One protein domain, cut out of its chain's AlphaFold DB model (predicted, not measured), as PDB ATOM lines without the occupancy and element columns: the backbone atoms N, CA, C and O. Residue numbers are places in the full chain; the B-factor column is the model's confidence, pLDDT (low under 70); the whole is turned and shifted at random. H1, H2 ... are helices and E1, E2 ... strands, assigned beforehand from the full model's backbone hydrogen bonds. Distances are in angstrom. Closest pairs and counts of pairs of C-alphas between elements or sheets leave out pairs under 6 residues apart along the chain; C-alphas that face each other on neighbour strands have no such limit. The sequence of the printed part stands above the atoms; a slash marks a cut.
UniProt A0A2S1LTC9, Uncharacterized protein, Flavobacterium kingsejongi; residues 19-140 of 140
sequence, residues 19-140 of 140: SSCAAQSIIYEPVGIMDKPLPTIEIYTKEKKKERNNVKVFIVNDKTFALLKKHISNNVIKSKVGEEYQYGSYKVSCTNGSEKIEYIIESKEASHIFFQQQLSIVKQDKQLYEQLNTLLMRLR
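AT A GLANCE: This is residues 19 to 140 of the 140 residues of an uncharacterized protein of Flavobacterium kingsejongi (UniProt A0A2S1LTC9). What is the shape? A twisted slab of five strands has H1, H2 and H3 covering one face in a second layer, while its other face is bare of named helices. What builds it? The 122 printed residues include the named elements E1 E2 E3 H1 E4 E5 H2 H3, a mixed class of helices and strands; the mixed sheet has the order E3 E2 E1 E4 E5. The whole is compact, with a radius of gyration of the C-alphas of 13.8 A and spans of 42 by 30 by 27 A.

IN THESE COORDINATES: Where are the first strands? E1, residues 25 to 30, begins at C-alpha 25 (313.886, 415.284, 354.475); E2 is residues 40 to 44 and E3 55 to 59. What follows? H1, residues 62 to 75, is 19.9 A long; E4, residues 90 to 96, 19.4 A; E5, residues 99 to 105, 19.8 A. H2 is residues 108 to 118; H3, residues 126 to 138, 18.6 A long, ends at C-alpha 138 (321.017, 394.054, 346.351).

HOW THE PARTS SIT: How do strands pair? Within hydrogen-bond range are N 26 and O 43 in the antiparallel hairpin E1 and E2, N 56 and O 40 in parallel E3 and E2, N 27 and O 93 in antiparallel E1 and E4, and N 94 and O 101 in the antiparallel hairpin E4 and E5, each 2.8 A apart. Where are the helices? H1, slantwise to the strands at a height over the sheet of 9.3 A, joins E3 to E4 in a split strand-helix-strand unit, two same-way strands with E2 and E1 between, its crossover right-handed. On the same face, H3 is over E3 and E2; it touches H2 with residues 132 to 136 alone, the closest C-alphas, of His 112 and Leu 136, being 5.9 A apart. Are their backbones in range? Each O i to N i+4 pair is in H1 and H3, and 6 of 7 in H2.

THE WHOLE: How far does it reach? The two C-alphas farthest apart, of Ser 19 and Arg 140, are 44.4 A apart; the printed part has no cut. Which places are loose ends? The link H1 to E4 is long, with 14 residues, and pLDDT is under 70 at residues 19 to 22, 47 to 54 and 77 to 83.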
ATOM      1  N   SER A  19     308.242 430.364 363.620       41.53
ATOM      2  CA  SER A  19     307.317 429.297 363.193       41.53
ATOM      3  C   SER A  19     307.728 428.526 361.934       41.53
ATOM      4  O   SER A  19     307.022 427.604 361.530       41.53
ATOM      5  N   SER A  20     308.875 428.825 361.315       47.47
ATOM      6  CA  SER A  20     309.370 428.007 360.197       47.47
ATOM      7  C   SER A  20     310.128 426.783 360.717       47.47
ATOM      8  O   SER A  20     311.327 426.614 360.506       47.47
ATOM      9  N   CYS A  21     309.422 425.899 361.426       52.28
ATOM     10  CA  CYS A  21     309.888 424.539 361.693       52.28
ATOM     11  C   CYS A  21     309.705 423.721 360.407       52.28
ATOM     12  O   CYS A  21     308.877 422.814 360.330       52.28
ATOM     13  N   ALA A  22     310.392 424.123 359.342       60.56
ATOM     14  CA  ALA A  22     310.235 423.467 358.066       60.56
ATOM     15  C   ALA A  22     310.870 422.077 358.133       60.56
ATOM     16  O   ALA A  22     312.034 421.922 358.507       60.56
ATOM     17  N   ALA A  23     310.078 421.061 357.803       71.75
ATOM     18  CA  ALA A  23     310.532 419.684 357.815       71.75
ATOM     19  C   ALA A  23     311.662 419.500 356.791       71.75
ATOM     20  O   ALA A  23     311.513 419.839 355.616       71.75
ATOM     21  N   GLN A  24     312.790 418.970 357.253       88.06
ATOM     22  CA  GLN A  24     313.906 418.573 356.406       88.06
ATOM     23  C   GLN A  24     313.804 417.078 356.127       88.06
ATOM     24  O   GLN A  24     313.586 416.289 357.051       88.06
ATOM     25  N   SER A  25     313.948 416.688 354.863       92.00
ATOM     26  CA  SER A  25     313.886 415.284 354.475       92.00
ATOM     27  C   SER A  25     314.761 414.966 353.277       92.00
ATOM     28  O   SER A  25     314.872 415.768 352.355       92.00
ATOM     29  N   ILE A  26     315.309 413.760 353.255       94.69
ATOM     30  CA  ILE A  26     315.918 413.149 352.077       94.69
ATOM     31  C   ILE A  26     315.166 411.850 351.802       94.69
ATOM     32  O   ILE A  26     314.939 411.067 352.716       94.69
ATOM     33  N   ILE A  27     314.759 411.633 350.559       94.19
ATOM     34  CA  ILE A  27     314.004 410.456 350.134       94.19
ATOM     35  C   ILE A  27     314.747 409.813 348.972       94.19
ATOM     36  O   ILE A  27     315.014 410.471 347.968       94.19
ATOM     37  N   TYR A  28     315.059 408.530 349.116       95.50
ATOM     38  CA  TYR A  28     315.559 407.669 348.052       95.50
ATOM     39  C   TYR A  28     314.433 406.723 347.650       95.50
ATOM     40  O   TYR A  28     314.086 405.815 348.405       95.50
ATOM     41  N   GLU A  29     313.851 406.948 346.478       93.56
ATOM     42  CA  GLU A  29     312.730 406.173 345.953       93.56
ATOM     43  C   GLU A  29     313.164 405.408 344.696       93.56
ATOM     44  O   GLU A  29     313.683 406.026 343.765       93.56
ATOM     45  N   PRO A  30     312.976 404.085 344.630       93.19
ATOM     46  CA  PRO A  30     313.283 403.327 343.425       93.19
ATOM     47  C   PRO A  30     312.292 403.670 342.297       93.19
ATOM     48  O   PRO A  30     311.089 403.716 342.533       93.19
ATOM     49  N   VAL A  31     312.783 403.894 341.071       90.06
ATOM     50  CA  VAL A  31     311.949 404.335 339.922       90.06
ATOM     51  C   VAL A  31     312.060 403.458 338.672       90.06
ATOM     52  O   VAL A  31     311.393 403.725 337.677       90.06
ATOM     53  N   GLY A  32     312.895 402.419 338.706       85.00
ATOM     54  CA  GLY A  32     313.080 401.497 337.586       85.00
ATOM     55  C   GLY A  32     312.121 400.310 337.562       85.00
ATOM     56  O   GLY A  32     311.517 399.963 338.577       85.00
ATOM     57  N   ILE A  33     312.040 399.638 336.411       83.31
ATOM     58  CA  ILE A  33     311.332 398.356 336.282       83.31
ATOM     59  C   ILE A  33     312.015 397.320 337.189       83.31
ATOM     60  O   ILE A  33     313.240 397.174 337.167       83.31
ATOM     61  N   MET A  34     311.237 396.615 338.017       84.12
ATOM     62  CA  MET A  34     311.771 395.617 338.946       84.12
ATOM     63  C   MET A  34     310.787 394.493 339.259       84.12
ATOM     64  O   MET A  34     309.647 394.743 339.638       84.12
ATOM     65  N   ASP A  35     311.286 393.257 339.218       79.50
ATOM     66  CA  ASP A  35     310.527 392.069 339.633       79.50
ATOM     67  C   ASP A  35     310.385 391.975 341.160       79.50
ATOM     68  O   ASP A  35     309.431 391.399 341.683       79.50
ATOM     69  N   LYS A  36     311.351 392.534 341.904       81.81
ATOM     70  CA  LYS A  36     311.349 392.578 343.373       81.81
ATOM     71  C   LYS A  36     311.507 394.015 343.862       81.81
ATOM     72  O   LYS A  36     312.473 394.669 343.465       81.81
ATOM     73  N   PRO A  37     310.662 394.482 344.799       82.81
ATOM     74  CA  PRO A  37     310.710 395.861 345.263       82.81
ATOM     75  C   PRO A  37     312.031 396.153 345.982       82.81
ATOM     76  O   PRO A  37     312.442 395.436 346.908       82.81
ATOM     77  N   LEU A  38     312.719 397.203 345.548       90.88
ATOM     78  CA  LEU A  38     313.802 397.826 346.301       90.88
ATOM     79  C   LEU A  38     313.215 398.732 347.402       90.88
ATOM     80  O   LEU A  38     312.068 399.164 347.292       90.88
ATOM     81  N   PRO A  39     313.941 398.975 348.508       91.06
ATOM     82  CA  PRO A  39     313.418 399.781 349.603       91.06
ATOM     83  C   PRO A  39     313.383 401.268 349.236       91.06
ATOM     84  O   PRO A  39     314.344 401.786 348.656       91.06
ATOM     85  N   THR A  40     312.325 401.954 349.674       93.88
ATOM     86  CA  THR A  40     312.326 403.414 349.803       93.88
ATOM     87  C   THR A  40     312.953 403.775 351.141       93.88
ATOM     88  O   THR A  40     312.573 403.225 352.177       93.88
ATOM     89  N   ILE A  41     313.917 404.688 351.130       94.62
ATOM     90  CA  ILE A  41     314.610 405.157 352.332       94.62
ATOM     91  C   ILE A  41     314.256 406.625 352.528       94.62
ATOM     92  O   ILE A  41     314.533 407.450 351.663       94.62
ATOM     93  N   GLU A  42     313.657 406.952 353.664       93.69
ATOM     94  CA  GLU A  42     313.361 408.323 354.060       93.69
ATOM     95  C   GLU A  42     314.217 408.701 355.265       93.69
ATOM     96  O   GLU A  42     314.281 407.971 356.250       93.69
ATOM     97  N   ILE A  43     314.869 409.853 355.200       93.94
ATOM     98  CA  ILE A  43     315.776 410.357 356.225       93.94
ATOM     99  C   ILE A  43     315.263 411.717 356.671       93.94
ATOM    100  O   ILE A  43     315.043 412.599 355.840       93.94
ATOM    101  N   TYR A  44     315.106 411.902 357.974       91.56
ATOM    102  CA  TYR A  44     314.615 413.133 358.585       91.56
ATOM    103  C   TYR A  44     315.539 413.585 359.715       91.56
ATOM    104  O   TYR A  44     316.254 412.778 360.302       91.56
ATOM    105  N   THR A  45     315.483 414.869 360.063       88.94
ATOM    106  CA  THR A  45     316.137 415.398 361.276       88.94
ATOM    107  C   THR A  45     315.238 415.356 362.512       88.94
ATOM    108  O   THR A  45     315.705 415.521 363.635       88.94
ATOM    109  N   LYS A  46     313.932 415.123 362.332       84.50
ATOM    110  CA  LYS A  46     312.933 415.061 363.409       84.50
ATOM    111  C   LYS A  46     311.942 413.929 363.164       84.50
ATOM    112  O   LYS A  46     311.697 413.555 362.018       84.50
ATOM    113  N   GLU A  47     311.354 413.411 364.243       69.56
ATOM    114  CA  GLU A  47     310.341 412.356 364.174       69.56
ATOM    115  C   GLU A  47     309.177 412.730 363.254       69.56
ATOM    116  O   GLU A  47     308.568 413.795 363.371       69.56
ATOM    117  N   LYS A  48     308.820 411.793 362.375       67.38
ATOM    118  CA  LYS A  48     307.611 411.860 361.563       67.38
ATOM    119  C   LYS A  48     306.834 410.564 361.754       67.38
ATOM    120  O   LYS A  48     307.347 409.473 361.527       67.38
ATOM    121  N   LYS A  49     305.572 410.672 362.173       54.19
ATOM    122  CA  LYS A  49     304.687 409.512 362.322       54.19
ATOM    123  C   LYS A  49     304.211 409.046 360.948       54.19
ATOM    124  O   LYS A  49     303.324 409.680 360.379       54.19
ATOM    125  N   LYS A  50     304.789 407.951 360.444       54.84
ATOM    126  CA  LYS A  50     304.123 406.839 359.726       54.84
ATOM    127  C   LYS A  50     305.179 405.989 359.021       54.84
ATOM    128  O   LYS A  50     305.616 406.340 357.930       54.84
ATOM    129  N   GLU A  51     305.516 404.845 359.604       55.78
ATOM    130  CA  GLU A  51     306.047 403.745 358.804       55.78
ATOM    131  C   GLU A  51     304.940 403.274 357.851       55.78
ATOM    132  O   GLU A  51     303.786 403.091 358.248       55.78
ATOM    133  N   ARG A  52     305.273 403.141 356.569       66.06
ATOM    134  CA  ARG A  52     304.421 402.511 355.555       66.06
ATOM    135  C   ARG A  52     305.129 401.243 355.090       66.06
ATOM    136  O   ARG A  52     306.356 401.171 355.142       66.06
ATOM    137  N   ASN A  53     304.378 400.258 354.604       59.66
ATOM    138  CA  ASN A  53     304.968 399.047 354.029       59.66
ATOM    139  C   ASN A  53     306.006 399.423 352.948       59.66
ATOM    140  O   ASN A  53     305.727 400.260 352.094       59.66
ATOM    141  N   ASN A  54     307.202 398.825 353.015       68.06
ATOM    142  CA  ASN A  54     308.374 399.067 352.147       68.06
ATOM    143  C   ASN A  54     309.063 400.444 352.237       68.06
ATOM    144  O   ASN A  54     310.026 400.681 351.505       68.06
ATOM    145  N   VAL A  55     308.651 401.313 353.164       82.12
ATOM    146  CA  VAL A  55     309.323 402.589 353.447       82.12
ATOM    147  C   VAL A  55     310.091 402.469 354.757       82.12
ATOM    148  O   VAL A  55     309.511 402.186 355.804       82.12
ATOM    149  N   LYS A  56     311.407 402.676 354.709       86.25
ATOM    150  CA  LYS A  56     312.275 402.693 355.888       86.25
ATOM    151  C   LYS A  56     312.582 404.132 356.269       86.25
ATOM    152  O   LYS A  56     313.200 404.851 355.491       86.25
ATOM    153  N   VAL A  57     312.129 404.534 357.452       89.56
ATOM    154  CA  VAL A  57     312.286 405.893 357.976       89.56
ATOM    155  C   VAL A  57     313.446 405.916 358.964       89.56
ATOM    156  O   VAL A  57     313.484 405.116 359.893       89.56
ATOM    157  N   PHE A  58     314.374 406.849 358.780       92.12
ATOM    158  CA  PHE A  58     315.532 407.044 359.641       92.12
ATOM    159  C   PHE A  58     315.569 408.478 360.143       92.12
ATOM    160  O   PHE A  58     315.334 409.426 359.392       92.12
ATOM    161  N   ILE A  59     315.892 408.634 361.422       90.88
ATOM    162  CA  ILE A  59     316.102 409.938 362.039       90.88
ATOM    163  C   ILE A  59     317.594 410.069 362.284       90.88
ATOM    164  O   ILE A  59     318.183 409.240 362.975       90.88
ATOM    165  N   VAL A  60     318.194 411.093 361.694       92.12
ATOM    166  CA  VAL A  60     319.623 411.380 361.818       92.12
ATOM    167  C   VAL A  60     319.815 412.756 362.428       92.12
ATOM    168  O   VAL A  60     318.932 413.612 362.381       92.12
ATOM    169  N   ASN A  61     320.994 412.990 362.992       90.81
ATOM    170  CA  ASN A  61     321.343 414.315 363.486       90.81
ATOM    171  C   ASN A  61     321.535 415.325 362.329       90.81
ATOM    172  O   ASN A  61     321.824 414.955 361.186       90.81
ATOM    173  N   ASP A  62     321.446 416.618 362.650       89.56
ATOM    174  CA  ASP A  62     321.562 417.709 361.672       89.56
ATOM    175  C   ASP A  62     322.900 417.705 360.912       89.56
ATOM    176  O   ASP A  62     322.959 418.089 359.743       89.56
ATOM    177  N   LYS A  63     323.987 417.245 361.547       91.75
ATOM    178  CA  LYS A  63     325.319 417.184 360.928       91.75
ATOM    179  C   LYS A  63     325.376 416.107 359.844       91.75
ATOM    180  O   LYS A  63     325.830 416.402 358.738       91.75
ATOM    181  N   THR A  64     324.910 414.890 360.131       94.25
ATOM    182  CA  THR A  64     324.787 413.810 359.141       94.25
ATOM    183  C   THR A  64     323.895 414.277 357.994       94.25
ATOM    184  O   THR A  64     324.278 414.164 356.830       94.25
ATOM    185  N   PHE A  65     322.744 414.877 358.312       93.25
ATOM    186  CA  PHE A  65     321.818 415.387 357.306       93.25
ATOM    187  C   PHE A  65     322.469 416.431 356.389       93.25
ATOM    188  O   PHE A  65     322.374 416.332 355.167       93.25
ATOM    189  N   ALA A  66     323.182 417.409 356.955       92.06
ATOM    190  CA  ALA A  66     323.875 418.436 356.184       92.06
ATOM    191  C   ALA A  66     324.952 417.850 355.256       92.06
ATOM    192  O   ALA A  66     325.097 418.303 354.117       92.06
ATOM    193  N   LEU A  67     325.685 416.825 355.705       94.88
ATOM    194  CA  LEU A  67     326.678 416.130 354.882       94.88
ATOM    195  C   LEU A  67     326.025 415.347 353.736       94.88
ATOM    196  O   LEU A  67     326.496 415.434 352.603       94.88
ATOM    197  N   LEU A  68     324.919 414.646 354.004       94.69
ATOM    198  CA  LEU A  68     324.135 413.963 352.974       94.69
ATOM    199  C   LEU A  68     323.572 414.955 351.952       94.69
ATOM    200  O   LEU A  68     323.723 414.744 350.750       94.69
ATOM    201  N   LYS A  69     323.000 416.076 352.411       92.50
ATOM    202  CA  LYS A  69     322.523 417.160 351.540       92.50
ATOM    203  C   LYS A  69     323.648 417.677 350.648       92.50
ATOM    204  O   LYS A  69     323.460 417.793 349.443       92.50
ATOM    205  N   LYS A  70     324.823 417.963 351.216       91.94
ATOM    206  CA  LYS A  70     325.986 418.436 350.451       91.94
ATOM    207  C   LYS A  70     326.417 417.416 349.397       91.94
ATOM    208  O   LYS A  70     326.681 417.792 348.259       91.94
ATOM    209  N   HIS A  71     326.466 416.138 349.763       92.25
ATOM    210  CA  HIS A  71     326.779 415.058 348.834       92.25
ATOM    211  C   HIS A  71     325.768 414.992 347.681       92.25
ATOM    212  O   HIS A  71     326.172 414.926 346.524       92.25
ATOM    213  N   ILE A  72     324.473 415.083 347.988       91.31
ATOM    214  CA  ILE A  72     323.396 415.157 346.997       91.31
ATOM    215  C   ILE A  72     323.609 416.351 346.068       91.31
ATOM    216  O   ILE A  72     323.738 416.156 344.868       91.31
ATOM    217  N   SER A  73     323.727 417.570 346.600       87.75
ATOM    218  CA  SER A  73     323.891 418.785 345.791       87.75
ATOM    219  C   SER A  73     325.097 418.733 344.847       87.75
ATOM    220  O   SER A  73     325.018 419.276 343.750       87.75
ATOM    221  N   ASN A  74     326.179 418.054 345.235       86.44
ATOM    222  CA  ASN A  74     327.369 417.888 344.396       86.44
ATOM    223  C   ASN A  74     327.193 416.864 343.263       86.44
ATOM    224  O   ASN A  74     327.933 416.917 342.286       86.44
ATOM    225  N   ASN A  75     326.249 415.931 343.401       79.00
ATOM    226  CA  ASN A  75     325.980 414.869 342.429       79.00
ATOM    227  C   ASN A  75     324.717 415.130 341.593       79.00
ATOM    228  O   ASN A  75     324.360 414.304 340.754       79.00
ATOM    229  N   VAL A  76     324.037 416.263 341.801       71.19
ATOM    230  CA  VAL A  76     322.888 416.671 340.985       71.19
ATOM    231  C   VAL A  76     323.385 416.997 339.579       71.19
ATOM    232  O   VAL A  76     323.782 418.119 339.267       71.19
ATOM    233  N   ILE A  77     323.324 416.004 338.702       64.56
ATOM    234  CA  ILE A  77     323.246 416.227 337.267       64.56
ATOM    235  C   ILE A  77     321.762 416.483 336.998       64.56
ATOM    236  O   ILE A  77     320.916 415.708 337.435       64.56
ATOM    237  N   LYS A  78     321.417 417.601 336.349       57.31
ATOM    238  CA  LYS A  78     320.035 417.873 335.922       57.31
ATOM    239  C   LYS A  78     319.656 416.886 334.813       57.31
ATOM    240  O   LYS A  78     319.679 417.239 333.637       57.31
ATOM    241  N   SER A  79     319.357 415.647 335.176       54.84
ATOM    242  CA  SER A  79     318.767 414.654 334.290       54.84
ATOM    243  C   SER A  79     317.300 415.016 334.074       54.84
ATOM    244  O   SER A  79     316.569 415.344 335.013       54.84
ATOM    245  N   LYS A  80     316.867 415.025 332.810       58.50
ATOM    246  CA  LYS A  80     315.439 415.117 332.499       58.50
ATOM    247  C   LYS A  80     314.773 413.854 333.030       58.50
ATOM    248  O   LYS A  80     315.340 412.771 332.927       58.50
ATOM    249  N   VAL A  81     313.571 413.998 333.579       60.66
ATOM    250  CA  VAL A  81     312.779 412.824 333.933       60.66
ATOM    251  C   VAL A  81     312.411 412.116 332.624       60.66
ATOM    252  O   VAL A  81     311.686 412.689 331.815       60.66
ATOM    253  N   GLY A  82     313.007 410.953 332.368       66.00
ATOM    254  CA  GLY A  82     312.695 410.081 331.242       66.00
ATOM    255  C   GLY A  82     311.457 409.236 331.535       66.00
ATOM    256  O   GLY A  82     311.012 409.153 332.679       66.00
ATOM    257  N   GLU A  83     310.890 408.627 330.496       67.06
ATOM    258  CA  GLU A  83     309.667 407.821 330.617       67.06
ATOM    259  C   GLU A  83     309.932 406.425 331.202       67.06
ATOM    260  O   GLU A  83     309.069 405.878 331.884       67.06
ATOM    261  N   GLU A  84     311.139 405.880 331.018       79.56
ATOM    262  CA  GLU A  84     311.523 404.561 331.525       79.56
ATOM    263  C   GLU A  84     312.912 404.579 332.170       79.56
ATOM    264  O   GLU A  84     313.867 405.143 331.633       79.56
ATOM    265  N   TYR A  85     313.029 403.912 333.320       86.38
ATOM    266  CA  TYR A  85     314.285 403.745 334.044       86.38
ATOM    267  C   TYR A  85     314.637 402.271 334.211       86.38
ATOM    268  O   TYR A  85     313.781 401.424 334.481       86.38
ATOM    269  N   GLN A  86     315.928 401.968 334.101       88.25
ATOM    270  CA  GLN A  86     316.441 400.618 334.304       88.25
ATOM    271  C   GLN A  86     316.344 400.179 335.772       88.25
ATOM    272  O   GLN A  86     316.261 401.001 336.689       88.25
ATOM    273  N   TYR A  87     316.377 398.863 336.003       91.12
ATOM    274  CA  TYR A  87     316.481 398.296 337.348       91.12
ATOM    275  C   TYR A  87     317.635 398.943 338.129       91.12
ATOM    276  O   TYR A  87     318.734 399.134 337.608       91.12
ATOM    277  N   GLY A  88     317.390 399.248 339.403       90.56
ATOM    278  CA  GLY A  88     318.389 399.862 340.275       90.56
ATOM    279  C   GLY A  88     318.475 401.385 340.167       90.56
ATOM    280  O   GLY A  88     319.255 401.977 340.910       90.56
ATOM    281  N   SER A  89     317.668 402.031 339.322       92.75
ATOM    282  CA  SER A  89     317.551 403.491 339.284       92.75
ATOM    283  C   SER A  89     316.778 404.050 340.477       92.75
ATOM    284  O   SER A  89     315.774 403.480 340.920       92.75
ATOM    285  N   TYR A  90     317.231 405.202 340.968       93.44
ATOM    286  CA  TYR A  90     316.676 405.872 342.141       93.44
ATOM    287  C   TYR A  90     316.374 407.340 341.863       93.44
ATOM    288  O   TYR A  90     317.216 408.079 341.360       93.44
ATOM    289  N   LYS A  91     315.193 407.786 342.281       92.69
ATOM    290  CA  LYS A  91     314.886 409.195 342.483       92.69
ATOM    291  C   LYS A  91     315.367 409.620 343.856       92.69
ATOM    292  O   LYS A  91     315.065 408.978 344.863       92.69
ATOM    293  N   VAL A  92     316.083 410.732 343.887       93.75
ATOM    294  CA  VAL A  92     316.553 411.353 345.117       93.75
ATOM    295  C   VAL A  92     315.872 412.701 345.272       93.75
ATOM    296  O   VAL A  92     316.080 413.601 344.459       93.75
ATOM    297  N   SER A  93     315.084 412.848 346.335       92.12
ATOM    298  CA  SER A  93     314.398 414.094 346.679       92.12
ATOM    299  C   SER A  93     314.934 414.626 348.005       92.12
ATOM    300  O   SER A  93     314.836 413.960 349.029       92.12
ATOM    301  N   CYS A  94     315.482 415.837 348.011       91.81
ATOM    302  CA  CYS A  94     315.941 416.530 349.210       91.81
ATOM    303  C   CYS A  94     315.088 417.781 349.439       91.81
ATOM    304  O   CYS A  94     315.092 418.700 348.620       91.81
ATOM    305  N   THR A  95     314.391 417.839 350.569       90.00
ATOM    306  CA  THR A  95     313.601 418.990 351.014       90.00
ATOM    307  C   THR A  95     314.273 419.634 352.216       90.00
ATOM    308  O   THR A  95     314.629 418.962 353.183       90.00
ATOM    309  N   ASN A  96     314.448 420.948 352.157       84.56
ATOM    310  CA  ASN A  96     314.984 421.746 353.248       84.56
ATOM    311  C   ASN A  96     314.292 423.105 353.257       84.56
ATOM    312  O   ASN A  96     314.639 423.979 352.462       84.56
ATOM    313  N   GLY A  97     313.329 423.313 354.151       83.12
ATOM    314  CA  GLY A  97     312.569 424.553 354.072       83.12
ATOM    315  C   GLY A  97     311.577 424.529 352.915       83.12
ATOM    316  O   GLY A  97     310.881 423.543 352.680       83.12
ATOM    317  N   SER A  98     311.562 425.633 352.180       77.69
ATOM    318  CA  SER A  98     310.881 425.784 350.896       77.69
ATOM    319  C   SER A  98     311.686 425.223 349.718       77.69
ATOM    320  O   SER A  98     311.147 425.110 348.619       77.69
ATOM    321  N   GLU A  99     312.963 424.879 349.912       82.56
ATOM    322  CA  GLU A  99     313.807 424.341 348.848       82.56
ATOM    323  C   GLU A  99     313.545 422.848 348.661       82.56
ATOM    324  O   GLU A  99     313.614 422.063 349.613       82.56
ATOM    325  N   LYS A 100     313.306 422.446 347.411       86.00
ATOM    326  CA  LYS A 100     313.223 421.048 346.999       86.00
ATOM    327  C   LYS A 100     314.186 420.815 345.840       86.00
ATOM    328  O   LYS A 100     314.099 421.486 344.816       86.00
ATOM    329  N   ILE A 101     315.098 419.870 346.019       86.50
ATOM    330  CA  ILE A 101     316.022 419.395 344.990       86.50
ATOM    331  C   ILE A 101     315.601 417.976 344.637       86.50
ATOM    332  O   ILE A 101     315.440 417.151 345.534       86.50
ATOM    333  N   GLU A 102     315.435 417.692 343.349       88.69
ATOM    334  CA  GLU A 102     315.137 416.352 342.849       88.69
ATOM    335  C   GLU A 102     316.042 416.024 341.667       88.69
ATOM    336  O   GLU A 102     316.291 416.884 340.821       88.69
ATOM    337  N   TYR A 103     316.534 414.791 341.621       88.44
ATOM    338  CA  TYR A 103     317.262 414.251 340.476       88.44
ATOM    339  C   TYR A 103     317.132 412.729 340.436       88.44
ATOM    340  O   TYR A 103     316.708 412.098 341.410       88.44
ATOM    341  N   ILE A 104     317.498 412.155 339.292       90.62
ATOM    342  CA  ILE A 104     317.442 410.718 339.055       90.62
ATOM    343  C   ILE A 104     318.849 410.172 338.863       90.62
ATOM    344  O   ILE A 104     319.662 410.748 338.139       90.62
ATOM    345  N   ILE A 105     319.106 409.041 339.510       91.38
ATOM    346  CA  ILE A 105     320.264 408.190 339.288       91.38
ATOM    347  C   ILE A 105     319.814 407.087 338.333       91.38
ATOM    348  O   ILE A 105     318.949 406.285 338.683       91.38
ATOM    349  N   GLU A 106     320.355 407.092 337.117       88.75
ATOM    350  CA  GLU A 106     319.758 406.410 335.958       88.75
ATOM    351  C   GLU A 106     320.231 404.962 335.740       88.75
ATOM    352  O   GLU A 106     319.853 404.345 334.745       88.75
ATOM    353  N   SER A 107     321.032 404.394 336.649       89.06
ATOM    354  CA  SER A 107     321.459 402.995 336.549       89.06
ATOM    355  C   SER A 107     321.766 402.350 337.897       89.06
ATOM    356  O   SER A 107     322.028 403.029 338.896       89.06
ATOM    357  N   LYS A 108     321.799 401.010 337.906       92.31
ATOM    358  CA  LYS A 108     322.237 400.200 339.050       92.31
ATOM    359  C   LYS A 108     323.654 400.571 339.494       92.31
ATOM    360  O   LYS A 108     323.895 400.746 340.687       92.31
ATOM    361  N   GLU A 109     324.577 400.724 338.548       92.75
ATOM    362  CA  GLU A 109     325.989 401.022 338.800       92.75
ATOM    363  C   GLU A 109     326.155 402.417 339.409       92.75
ATOM    364  O   GLU A 109     326.869 402.585 340.400       92.75
ATOM    365  N   ALA A 110     325.453 403.414 338.861       92.06
ATOM    366  CA  ALA A 110     325.479 404.775 339.380       92.06
ATOM    367  C   ALA A 110     324.872 404.834 340.789       92.06
ATOM    368  O   ALA A 110     325.449 405.455 341.682       92.06
ATOM    369  N   SER A 111     323.762 404.125 341.020       94.19
ATOM    370  CA  SER A 111     323.152 403.993 342.347       94.19
ATOM    371  C   SER A 111     324.095 403.316 343.337       94.19
ATOM    372  O   SER A 111     324.238 403.786 344.465       94.19
ATOM    373  N   HIS A 112     324.787 402.253 342.925       95.00
ATOM    374  CA  HIS A 112     325.761 401.578 343.775       95.00
ATOM    375  C   HIS A 112     326.889 402.532 344.195       95.00
ATOM    376  O   HIS A 112     327.174 402.656 345.385       95.00
ATOM    377  N   ILE A 113     327.499 403.256 343.250       94.25
ATOM    378  CA  ILE A 113     328.556 404.239 343.550       94.25
ATOM    379  C   ILE A 113     328.028 405.335 344.485       94.25
ATOM    380  O   ILE A 113     328.672 405.661 345.486       94.25
ATOM    381  N   PHE A 114     326.841 405.863 344.192       94.81
ATOM    382  CA  PHE A 114     326.199 406.909 344.978       94.81
ATOM    383  C   PHE A 114     325.982 406.494 346.441       94.81
ATOM    384  O   PHE A 114     326.430 407.185 347.357       94.81
ATOM    385  N   PHE A 115     325.352 405.341 346.687       95.88
ATOM    386  CA  PHE A 115     325.108 404.867 348.051       95.88
ATOM    387  C   PHE A 115     326.396 404.433 348.760       95.88
ATOM    388  O   PHE A 115     326.532 404.641 349.968       95.88
ATOM    389  N   GLN A 116     327.378 403.894 348.031       96.19
ATOM    390  CA  GLN A 116     328.669 403.504 348.597       96.19
ATOM    391  C   GLN A 116     329.428 404.709 349.165       96.19
ATOM    392  O   GLN A 116     329.992 404.624 350.258       96.19
ATOM    393  N   GLN A 117     329.408 405.850 348.472       95.00
ATOM    394  CA  GLN A 117     330.068 407.076 348.934       95.00
ATOM    395  C   GLN A 117     329.457 407.616 350.240       95.00
ATOM    396  O   GLN A 117     330.167 408.194 351.070       95.00
ATOM    397  N   GLN A 118     328.168 407.364 350.482       95.44
ATOM    398  CA  GLN A 118     327.464 407.827 351.680       95.44
ATOM    399  C   GLN A 118     327.718 406.986 352.930       95.44
ATOM    400  O   GLN A 118     327.505 407.482 354.035       95.44
ATOM    401  N   LEU A 119     328.225 405.755 352.799       96.06
ATOM    402  CA  LEU A 119     328.518 404.896 353.953       96.06
ATOM    403  C   LEU A 119     329.464 405.563 354.960       96.06
ATOM    404  O   LEU A 119     329.324 405.376 356.167       96.06
ATOM    405  N   SER A 120     330.417 406.360 354.472       95.12
ATOM    406  CA  SER A 120     331.336 407.112 355.332       95.12
ATOM    407  C   SER A 120     330.636 408.237 356.107       95.12
ATOM    408  O   SER A 120     331.016 408.522 357.241       95.12
ATOM    409  N   ILE A 121     329.586 408.826 355.523       96.50
ATOM    410  CA  ILE A 121     328.795 409.917 356.101       96.50
ATOM    411  C   ILE A 121     327.903 409.390 357.226       96.50
ATOM    412  O   ILE A 121     327.847 409.988 358.296       96.50
ATOM    413  N   VAL A 122     327.242 408.251 357.004       96.19
ATOM    414  CA  VAL A 122     326.239 407.698 357.932       96.19
ATOM    415  C   VAL A 122     326.815 406.685 358.920       96.19
ATOM    416  O   VAL A 122     326.068 406.009 359.616       96.19
ATOM    417  N   LYS A 123     328.145 406.552 359.009       93.44
ATOM    418  CA  LYS A 123     328.819 405.536 359.841       93.44
ATOM    419  C   LYS A 123     328.401 405.575 361.318       93.44
ATOM    420  O   LYS A 123     328.451 404.551 361.994       93.44
ATOM    421  N   GLN A 124     328.028 406.750 361.824       90.75
ATOM    422  CA  GLN A 124     327.574 406.937 363.207       90.75
ATOM    423  C   GLN A 124     326.082 406.600 363.391       90.75
ATOM    424  O   GLN A 124     325.661 406.271 364.497       90.75
ATOM    425  N   ASP A 125     325.302 406.606 362.310       93.69
ATOM    426  CA  ASP A 125     323.876 406.294 362.280       93.69
ATOM    427  C   ASP A 125     323.685 404.807 361.918       93.69
ATOM    428  O   ASP A 125     323.342 404.451 360.789       93.69
ATOM    429  N   LYS A 126     323.946 403.917 362.891       93.62
ATOM    430  CA  LYS A 126     324.063 402.455 362.691       93.62
ATOM    431  C   LYS A 126     322.924 401.836 361.870       93.62
ATOM    432  O   LYS A 126     323.190 401.065 360.954       93.62
ATOM    433  N   GLN A 127     321.672 402.193 362.161       93.31
ATOM    434  CA  GLN A 127     320.507 401.649 361.450       93.31
ATOM    435  C   GLN A 127     320.482 402.059 359.971       93.31
ATOM    436  O   GLN A 127     320.234 401.228 359.099       93.31
ATOM    437  N   LEU A 128     320.776 403.330 359.677       95.31
ATOM    438  CA  LEU A 128     320.844 403.822 358.303       95.31
ATOM    439  C   LEU A 128     322.033 403.197 357.565       95.31
ATOM    440  O   LEU A 128     321.895 402.771 356.422       95.31
ATOM    441  N   TYR A 129     323.183 403.075 358.230       96.75
ATOM    442  CA  TYR A 129     324.366 402.412 357.686       96.75
ATOM    443  C   TYR A 129     324.098 400.949 357.298       96.75
ATOM    444  O   TYR A 129     324.444 400.520 356.195       96.75
ATOM    445  N   GLU A 130     323.453 400.176 358.174       96.38
ATOM    446  CA  GLU A 130     323.070 398.783 357.905       96.38
ATOM    447  C   GLU A 130     322.073 398.682 356.745       96.38
ATOM    448  O   GLU A 130     322.213 397.818 355.869       96.38
ATOM    449  N   GLN A 131     321.105 399.599 356.683       95.25
ATOM    450  CA  GLN A 131     320.144 399.648 355.588       95.25
ATOM    451  C   GLN A 131     320.815 399.973 354.247       95.25
ATOM    452  O   GLN A 131     320.518 399.314 353.249       95.25
ATOM    453  N   LEU A 132     321.730 400.948 354.208       96.31
ATOM    454  CA  LEU A 132     322.472 401.284 352.990       96.31
ATOM    455  C   LEU A 132     323.378 400.132 352.543       96.31
ATOM    456  O   LEU A 132     323.424 399.830 351.354       96.31
ATOM    457  N   ASN A 133     324.034 399.427 353.467       96.06
ATOM    458  CA  ASN A 133     324.798 398.224 353.124       96.06
ATOM    459  C   ASN A 133     323.914 397.115 352.547       96.06
ATOM    460  O   ASN A 133     324.274 396.492 351.550       96.06
ATOM    461  N   THR A 134     322.740 396.886 353.137       94.44
ATOM    462  CA  THR A 134     321.773 395.906 352.624       94.44
ATOM    463  C   THR A 134     321.312 396.275 351.215       94.44
ATOM    464  O   THR A 134     321.231 395.412 350.341       94.44
ATOM    465  N   LEU A 135     321.049 397.562 350.969       94.06
ATOM    466  CA  LEU A 135     320.718 398.066 349.641       94.06
ATOM    467  C   LEU A 135     321.863 397.823 348.647       94.06
ATOM    468  O   LEU A 135     321.625 397.274 347.576       94.06
ATOM    469  N   LEU A 136     323.104 398.151 349.017       95.00
ATOM    470  CA  LEU A 136     324.281 397.928 348.173       95.00
ATOM    471  C   LEU A 136     324.461 396.456 347.801       95.00
ATOM    472  O   LEU A 136     324.731 396.156 346.645       95.00
ATOM    473  N   MET A 137     324.235 395.529 348.736       94.00
ATOM    474  CA  MET A 137     324.272 394.089 348.449       94.00
ATOM    475  C   MET A 137     323.242 393.666 347.394       94.00
ATOM    476  O   MET A 137     323.523 392.771 346.604       94.00
ATOM    477  N   ARG A 138     322.066 394.308 347.358       91.88
ATOM    478  CA  ARG A 138     321.017 394.054 346.351       91.88
ATOM    479  C   ARG A 138     321.280 394.735 345.004       91.88
ATOM    480  O   ARG A 138     320.667 394.351 344.009       91.88
ATOM    481  N   LEU A 139     322.138 395.755 344.991       90.88
ATOM    482  CA  LEU A 139     322.570 396.483 343.796       90.88
ATOM    483  C   LEU A 139     323.866 395.918 343.185       90.88
ATOM    484  O   LEU A 139     324.317 396.445 342.171       90.88
ATOM    485  N   ARG A 140     324.464 394.871 343.769       84.06
ATOM    486  CA  ARG A 140     325.554 394.107 343.135       84.06
ATOM    487  C   ARG A 140     325.056 393.370 341.896       84.06
ATOM    488  O   ARG A 140     325.829 393.278 340.922       84.06
TER     489      ARG A 140